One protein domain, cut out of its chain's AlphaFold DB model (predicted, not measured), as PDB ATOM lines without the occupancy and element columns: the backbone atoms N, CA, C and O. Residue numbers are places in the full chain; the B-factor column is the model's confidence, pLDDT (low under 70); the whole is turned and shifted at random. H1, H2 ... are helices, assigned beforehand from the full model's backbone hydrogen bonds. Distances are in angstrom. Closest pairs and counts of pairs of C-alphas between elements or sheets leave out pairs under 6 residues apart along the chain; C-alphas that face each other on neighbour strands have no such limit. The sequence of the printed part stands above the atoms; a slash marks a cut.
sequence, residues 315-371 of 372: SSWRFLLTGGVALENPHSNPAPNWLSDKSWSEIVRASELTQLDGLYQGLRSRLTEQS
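AT A GLANCE: This is residues 315 to 371 of the 372 residues of the protein "AAA_9 domain-containing protein" of Protopolystoma xenopodis (UniProt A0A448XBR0). Two helices, H3 and H2, make a V that closes near the beginning of H3 and the end of H2, and the third helix, H1, lies near that end of H2. A long loop, residues 323 to 340, runs from H1 past H2 toward the open end of the V before H2 begins. The printed part has 57 residues with three named helices, in the order H1, H2, H3, and no named strand; its class is all helix. It is compact, with a radius of gyration of the C-alphas of 11.6 A, yet elongated in outline, spanning 35 by 20 by 17 A.

HOW THE PARTS SIT: H3, residues 359 to 369, is the longest helix and touches H2, residues 341 to 350. Their closest C-alphas are those of Val 348 and Tyr 360, 5.2 A apart. The two run opposite ways at a steep tilt of 51 degrees. H1, residues 315 to 322, is close to H2 but not clearly touching it. The closest C-alphas of H1 and H2 are those of Phe 319 and Ala 350, 7.6 A apart. H1 and H2 run opposite ways at a shallow tilt of 31 degrees. H1 and H3 are apart. In H1, H2 and H3 every backbone O i to N i+4 pair is within hydrogen-bond range.

IN THESE COORDINATES: H3 measures 15.8 A from its first to its last C-alpha and ends at C-alpha 369, at (323.524, 328.512, 428.649). H2 measures 14.0 A and begins at C-alpha 341, at (316.212, 344.175, 438.332). H1 measures 10.6 A and begins at C-alpha 315, at (334.454, 348.333, 450.659).

THE WHOLE: The two C-alphas farthest apart are those of Trp 317 and Ser 371, at 34.6 A. The printed part has no cut. The link from H1 to H2 is long, with 18 residues, and the link from H2 to H3 is short, with 8. The mean pLDDT of the printed part is 76.5; residues 317 to 318, 321, 323 to 328 and 368 to 371 are under 70.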
ATOM      1  N   SER A 315     335.413 348.258 451.769       71.12
ATOM      2  CA  SER A 315     334.454 348.333 450.659       71.12
ATOM      3  C   SER A 315     333.392 347.234 450.748       71.12
ATOM      4  O   SER A 315     332.198 347.527 450.651       71.12
ATOM      5  N   SER A 316     333.808 346.004 451.064       71.31
ATOM      6  CA  SER A 316     332.910 344.880 451.349       71.31
ATOM      7  C   SER A 316     332.043 345.151 452.580       71.31
ATOM      8  O   SER A 316     330.844 344.871 452.582       71.31
ATOM      9  N   TRP A 317     332.622 345.764 453.614       69.06
ATOM     10  CA  TRP A 317     331.900 346.143 454.827       69.06
ATOM     11  C   TRP A 317     330.827 347.209 454.574       69.06
ATOM     12  O   TRP A 317     329.680 347.055 454.997       69.06
ATOM     13  N   ARG A 318     331.164 348.272 453.831       69.69
ATOM     14  CA  ARG A 318     330.202 349.313 453.439       69.69
ATOM     15  C   ARG A 318     329.072 348.738 452.591       69.69
ATOM     16  O   ARG A 318     327.914 349.012 452.889       69.69
ATOM     17  N   PHE A 319     329.390 347.905 451.599       72.94
ATOM     18  CA  PHE A 319     328.392 347.258 450.746       72.94
ATOM     19  C   PHE A 319     327.384 346.425 451.555       72.94
ATOM     20  O   PHE A 319     326.181 346.544 451.339       72.94
ATOM     21  N   LEU A 320     327.856 345.639 452.530       70.94
ATOM     22  CA  LEU A 320     326.987 344.833 453.395       70.94
ATOM     23  C   LEU A 320     326.078 345.682 454.298       70.94
ATOM     24  O   LEU A 320     324.936 345.298 454.539       70.94
ATOM     25  N   LEU A 321     326.564 346.824 454.796       65.94
ATOM     26  CA  LEU A 321     325.813 347.667 455.734       65.94
ATOM     27  C   LEU A 321     324.802 348.596 455.061       65.94
ATOM     28  O   LEU A 321     323.724 348.826 455.608       65.94
ATOM     29  N   THR A 322     325.142 349.171 453.911       70.75
ATOM     30  CA  THR A 322     324.290 350.173 453.250       70.75
ATOM     31  C   THR A 322     323.495 349.594 452.086       70.75
ATOM     32  O   THR A 322     322.637 350.286 451.533       70.75
ATOM     33  N   GLY A 323     323.804 348.358 451.677       65.38
ATOM     34  CA  GLY A 323     323.533 347.906 450.317       65.38
ATOM     35  C   GLY A 323     324.247 348.801 449.300       65.38
ATOM     36  O   GLY A 323     325.013 349.710 449.649       65.38
ATOM     37  N   GLY A 324     323.968 348.595 448.016       60.47
ATOM     38  CA  GLY A 324     324.399 349.547 447.007       60.47
ATOM     39  C   GLY A 324     323.611 350.860 447.098       60.47
ATOM     40  O   GLY A 324     322.426 350.904 446.754       60.47
ATOM     41  N   VAL A 325     324.275 351.969 447.446       57.88
ATOM     42  CA  VAL A 325     323.753 353.325 447.185       57.88
ATOM     43  C   VAL A 325     323.457 353.417 445.683       57.88
ATOM     44  O   VAL A 325     324.284 353.005 444.872       57.88
ATOM     45  N   ALA A 326     322.243 353.831 445.309       52.12
ATOM     46  CA  ALA A 326     321.744 353.744 443.937       52.12
ATOM     47  C   ALA A 326     322.659 354.483 442.943       52.12
ATOM     48  O   ALA A 326     322.639 355.708 442.855       52.12
ATOM     49  N   LEU A 327     323.436 353.714 442.185       58.62
ATOM     50  CA  LEU A 327     324.111 354.137 440.967       58.62
ATOM     51  C   LEU A 327     323.506 353.315 439.831       58.62
ATOM     52  O   LEU A 327     323.168 352.144 440.023       58.62
ATOM     53  N   GLU A 328     323.286 353.949 438.681       63.62
ATOM     54  CA  GLU A 328     322.697 353.300 437.510       63.62
ATOM     55  C   GLU A 328     323.490 352.040 437.136       63.62
ATOM     56  O   GLU A 328     324.713 352.079 437.020       63.62
ATOM     57  N   ASN A 329     322.792 350.915 436.958       72.75
ATOM     58  CA  ASN A 329     323.399 349.650 436.559       72.75
ATOM     59  C   ASN A 329     323.548 349.605 435.022       72.75
ATOM     60  O   ASN A 329     322.530 349.558 434.326       72.75
ATOM     61  N   PRO A 330     324.775 349.569 434.464       76.81
ATOM     62  CA  PRO A 330     324.997 349.518 433.018       76.81
ATOM     63  C   PRO A 330     324.780 348.116 432.417       76.81
ATOM     64  O   PRO A 330     324.819 347.947 431.195       76.81
ATOM     65  N   HIS A 331     324.569 347.090 433.246       83.31
ATOM     66  CA  HIS A 331     324.426 345.701 432.828       83.31
ATOM     67  C   HIS A 331     322.972 345.235 432.925       83.31
ATOM     68  O   HIS A 331     322.435 345.024 434.012       83.31
ATOM     69  N   SER A 332     322.346 345.009 431.768       84.44
ATOM     70  CA  SER A 332     320.972 344.512 431.686       84.44
ATOM     71  C   SER A 332     320.812 343.132 432.324       84.44
ATOM     72  O   SER A 332     321.700 342.277 432.250       84.44
ATOM     73  N   ASN A 333     319.656 342.928 432.948       86.94
ATOM     74  CA  ASN A 333     319.282 341.679 433.591       86.94
ATOM     75  C   ASN A 333     319.085 340.563 432.545       86.94
ATOM     76  O   ASN A 333     318.228 340.706 431.668       86.94
ATOM     77  N   PRO A 334     319.851 339.457 432.606       85.94
ATOM     78  CA  PRO A 334     319.748 338.366 431.643       85.94
ATOM     79  C   PRO A 334     318.538 337.449 431.886       85.94
ATOM     80  O   PRO A 334     318.210 336.663 431.002       85.94
ATOM     81  N   ALA A 335     317.883 337.522 433.053       84.88
ATOM     82  CA  ALA A 335     316.794 336.620 433.432       84.88
ATOM     83  C   ALA A 335     315.646 337.341 434.179       84.88
ATOM     84  O   ALA A 335     315.355 337.037 435.342       84.88
ATOM     85  N   PRO A 336     314.949 338.287 433.521       84.31
ATOM     86  CA  PRO A 336     313.918 339.120 434.153       84.31
ATOM     87  C   PRO A 336     312.659 338.347 434.583       84.31
ATOM     88  O   PRO A 336     311.827 338.866 435.320       84.31
ATOM     89  N   ASN A 337     312.496 337.107 434.120       85.12
ATOM     90  CA  ASN A 337     311.358 336.242 434.427       85.12
ATOM     91  C   ASN A 337     311.356 335.704 435.868       85.12
ATOM     92  O   ASN A 337     310.287 335.382 436.378       85.12
ATOM     93  N   TRP A 338     312.516 335.594 436.520       84.31
ATOM     94  CA  TRP A 338     312.606 335.104 437.903       84.31
ATOM     95  C   TRP A 338     313.547 335.927 438.793       84.31
ATOM     96  O   TRP A 338     313.444 335.844 440.016       84.31
ATOM     97  N   LEU A 339     314.424 336.751 438.211       81.69
ATOM     98  CA  LEU A 339     315.313 337.644 438.944       81.69
ATOM     99  C   LEU A 339     314.870 339.097 438.759       81.69
ATOM    100  O   LEU A 339     314.792 339.585 437.635       81.69
ATOM    101  N   SER A 340     314.600 339.810 439.855       86.56
ATOM    102  CA  SER A 340     314.218 341.224 439.780       86.56
ATOM    103  C   SER A 340     315.410 342.119 439.436       86.56
ATOM    104  O   SER A 340     316.531 341.872 439.881       86.56
ATOM    105  N   ASP A 341     315.161 343.219 438.720       83.38
ATOM    106  CA  ASP A 341     316.212 344.175 438.332       83.38
ATOM    107  C   ASP A 341     316.930 344.790 439.536       83.38
ATOM    108  O   ASP A 341     318.131 345.062 439.481       83.38
ATOM    109  N   LYS A 342     316.219 344.946 440.661       82.06
ATOM    110  CA  LYS A 342     316.812 345.373 441.932       82.06
ATOM    111  C   LYS A 342     317.853 344.364 442.421       82.06
ATOM    112  O   LYS A 342     318.966 344.755 442.745       82.06
ATOM    113  N   SER A 343     317.516 343.074 442.422       81.94
ATOM    114  CA  SER A 343     318.426 342.008 442.866       81.94
ATOM    115  C   SER A 343     319.603 341.837 441.908       81.94
ATOM    116  O   SER A 343     320.738 341.691 442.347       81.94
ATOM    117  N   TRP A 344     319.356 341.924 440.596       86.38
ATOM    118  CA  TRP A 344     320.421 341.902 439.592       86.38
ATOM    119  C   TRP A 344     321.393 343.076 439.758       86.38
ATOM    120  O   TRP A 344     322.604 342.895 439.669       86.38
ATOM    121  N   SER A 345     320.883 344.264 440.083       83.56
ATOM    122  CA  SER A 345     321.719 345.441 440.338       83.56
ATOM    123  C   SER A 345     322.584 345.303 441.591       83.56
ATOM    124  O   SER A 345     323.691 345.834 441.615       83.56
ATOM    125  N   GLU A 346     322.136 344.575 442.617       82.50
ATOM    126  CA  GLU A 346     323.002 344.223 443.751       82.50
ATOM    127  C   GLU A 346     324.072 343.195 443.358       82.50
ATOM    128  O   GLU A 346     325.211 343.336 443.779       82.50
ATOM    129  N   ILE A 347     323.753 342.199 442.523       83.44
ATOM    130  CA  ILE A 347     324.722 341.184 442.055       83.44
ATOM    131  C   ILE A 347     325.841 341.821 441.225       83.44
ATOM    132  O   ILE A 347     327.014 341.503 441.414       83.44
ATOM    133  N   VAL A 348     325.478 342.723 440.311       84.81
ATOM    134  CA  VAL A 348     326.445 343.467 439.495       84.81
ATOM    135  C   VAL A 348     327.385 344.281 440.379       84.81
ATOM    136  O   VAL A 348     328.593 344.219 440.190       84.81
ATOM    137  N   ARG A 349     326.848 344.974 441.388       78.75
ATOM    138  CA  ARG A 349     327.645 345.778 442.325       78.75
ATOM    139  C   ARG A 349     328.477 344.931 443.283       78.75
ATOM    140  O   ARG A 349     329.621 345.266 443.549       78.75
ATOM    141  N   ALA A 350     327.948 343.801 443.748       80.44
ATOM    142  CA  ALA A 350     328.709 342.846 444.546       80.44
ATOM    143  C   ALA A 350     329.949 342.358 443.785       80.44
ATOM    144  O   ALA A 350     330.979 342.117 444.399       80.44
ATOM    145  N   SER A 351     329.875 342.281 442.454       83.81
ATOM    146  CA  SER A 351     331.009 341.920 441.605       83.81
ATOM    147  C   SER A 351     332.126 342.968 441.546       83.81
ATOM    148  O   SER A 351     333.181 342.667 440.999       83.81
ATOM    149  N   GLU A 352     331.914 344.180 442.065       78.88
ATOM    150  CA  GLU A 352     332.959 345.203 442.222       78.88
ATOM    151  C   GLU A 352     333.774 344.996 443.512       78.88
ATOM    152  O   GLU A 352     334.825 345.611 443.695       78.88
ATOM    153  N   LEU A 353     333.309 344.121 444.414       77.62
ATOM    154  CA  LEU A 353     334.045 343.757 445.618       77.62
ATOM    155  C   LEU A 353     335.215 342.845 445.261       77.62
ATOM    156  O   LEU A 353     335.059 341.858 444.546       77.62
ATOM    157  N   THR A 354     336.384 343.124 445.839       77.88
ATOM    158  CA  THR A 354     337.634 342.396 445.550       77.88
ATOM    159  C   THR A 354     337.533 340.875 445.713       77.88
ATOM    160  O   THR A 354     338.196 340.147 444.981       77.88
ATOM    161  N   GLN A 355     336.704 340.377 446.637       75.62
ATOM    162  CA  GLN A 355     336.509 338.933 446.847       75.62
ATOM    163  C   GLN A 355     335.415 338.299 445.977       75.62
ATOM    164  O   GLN A 355     335.316 337.075 445.922       75.62
ATOM    165  N   LEU A 356     334.588 339.108 445.315       78.88
ATOM    166  CA  LEU A 356     333.480 338.658 444.470       78.88
ATOM    167  C   LEU A 356     333.663 339.097 443.011       78.88
ATOM    168  O   LEU A 356     332.706 339.068 442.236       78.88
ATOM    169  N   ASP A 357     334.885 339.469 442.627       82.06
ATOM    170  CA  ASP A 357     335.207 339.845 441.256       82.06
ATOM    171  C   ASP A 357     334.783 338.749 440.267       82.06
ATOM    172  O   ASP A 357     334.935 337.548 440.509       82.06
ATOM    173  N   GLY A 358     334.196 339.163 439.146       82.31
ATOM    174  CA  GLY A 358     333.689 338.242 438.129       82.31
ATOM    175  C   GLY A 358     332.317 337.600 438.409       82.31
ATOM    176  O   GLY A 358     331.838 336.823 437.572       82.31
ATOM    177  N   LEU A 359     331.666 337.872 439.552       85.62
ATOM    178  CA  LEU A 359     330.408 337.225 439.953       85.62
ATOM    179  C   LEU A 359     329.290 337.414 438.918       85.62
ATOM    180  O   LEU A 359     328.618 336.443 438.548       85.62
ATOM    181  N   TYR A 360     329.081 338.640 438.427       85.38
ATOM    182  CA  TYR A 360     327.985 338.895 437.485       85.38
ATOM    183  C   TYR A 360     328.265 338.272 436.114       85.38
ATOM    184  O   TYR A 360     327.341 337.776 435.468       85.38
ATOM    185  N   GLN A 361     329.527 338.260 435.667       88.12
ATOM    186  CA  GLN A 361     329.928 337.645 434.402       88.12
ATOM    187  C   GLN A 361     329.698 336.131 434.450       88.12
ATOM    188  O   GLN A 361     329.126 335.573 433.511       88.12
ATOM    189  N   GLY A 362     330.076 335.483 435.557       84.69
ATOM    190  CA  GLY A 362     329.884 334.046 435.755       84.69
ATOM    191  C   GLY A 362     328.413 333.634 435.861       84.69
ATOM    192  O   GLY A 362     328.020 332.595 435.330       84.69
ATOM    193  N   LEU A 363     327.573 334.450 436.503       83.44
ATOM    194  CA  LEU A 363     326.126 334.216 436.528       83.44
ATOM    195  C   LEU A 363     325.502 334.427 435.148       83.44
ATOM    196  O   LEU A 363     324.708 333.602 434.700       83.44
ATOM    197  N   ARG A 364     325.895 335.492 434.443       84.88
ATOM    198  CA  ARG A 364     325.377 335.796 433.107       84.88
ATOM    199  C   ARG A 364     325.651 334.664 432.123       84.88
ATOM    200  O   ARG A 364     324.721 334.279 431.425       84.88
ATOM    201  N   SER A 365     326.868 334.113 432.096       83.69
ATOM    202  CA  SER A 365     327.226 333.034 431.164       83.69
ATOM    203  C   SER A 365     326.389 331.770 431.389       83.69
ATOM    204  O   SER A 365     325.848 331.212 430.437       83.69
ATOM    205  N   ARG A 366     326.197 331.364 432.651       81.00
ATOM    206  CA  ARG A 366     325.420 330.163 433.009       81.00
ATOM    207  C   ARG A 366     323.923 330.317 432.750       81.00
ATOM    208  O   ARG A 366     323.258 329.350 432.395       81.00
ATOM    209  N   LEU A 367     323.386 331.525 432.913       75.94
ATOM    210  CA  LEU A 367     321.973 331.801 432.649       75.94
ATOM    211  C   LEU A 367     321.663 331.862 431.152       75.94
ATOM    212  O   LEU A 367     320.592 331.422 430.734       75.94
ATOM    213  N   THR A 368     322.609 332.327 430.335       65.94
ATOM    214  CA  THR A 368     322.497 332.235 428.872       65.94
ATOM    215  C   THR A 368     322.647 330.806 428.345       65.94
ATOM    216  O   THR A 368     322.040 330.483 427.333       65.94
ATOM    217  N   GLU A 369     323.389 329.931 429.031       59.12
ATOM    218  CA  GLU A 369     323.524 328.512 428.649       59.12
ATOM    219  C   GLU A 369     322.278 327.668 428.960       59.12
ATOM    220  O   GLU A 369     322.036 326.685 428.273       59.12
ATOM    221  N   GLN A 370     321.471 328.033 429.964       53.22
ATOM    222  CA  GLN A 370     320.215 327.331 430.289       53.22
ATOM    223  C   GLN A 370     319.000 327.808 429.476       53.22
ATOM    224  O   GLN A 370     317.923 327.224 429.584       53.22
ATOM    225  N   SER A 371     319.150 328.891 428.710       49.34
ATOM    226  CA  SER A 371     318.090 329.488 427.885       49.34
ATOM    227  C   SER A 371     318.274 329.256 426.376       49.34
ATOM    228  O   SER A 371     317.463 329.749 425.589       49.34
TER     229      SER A 371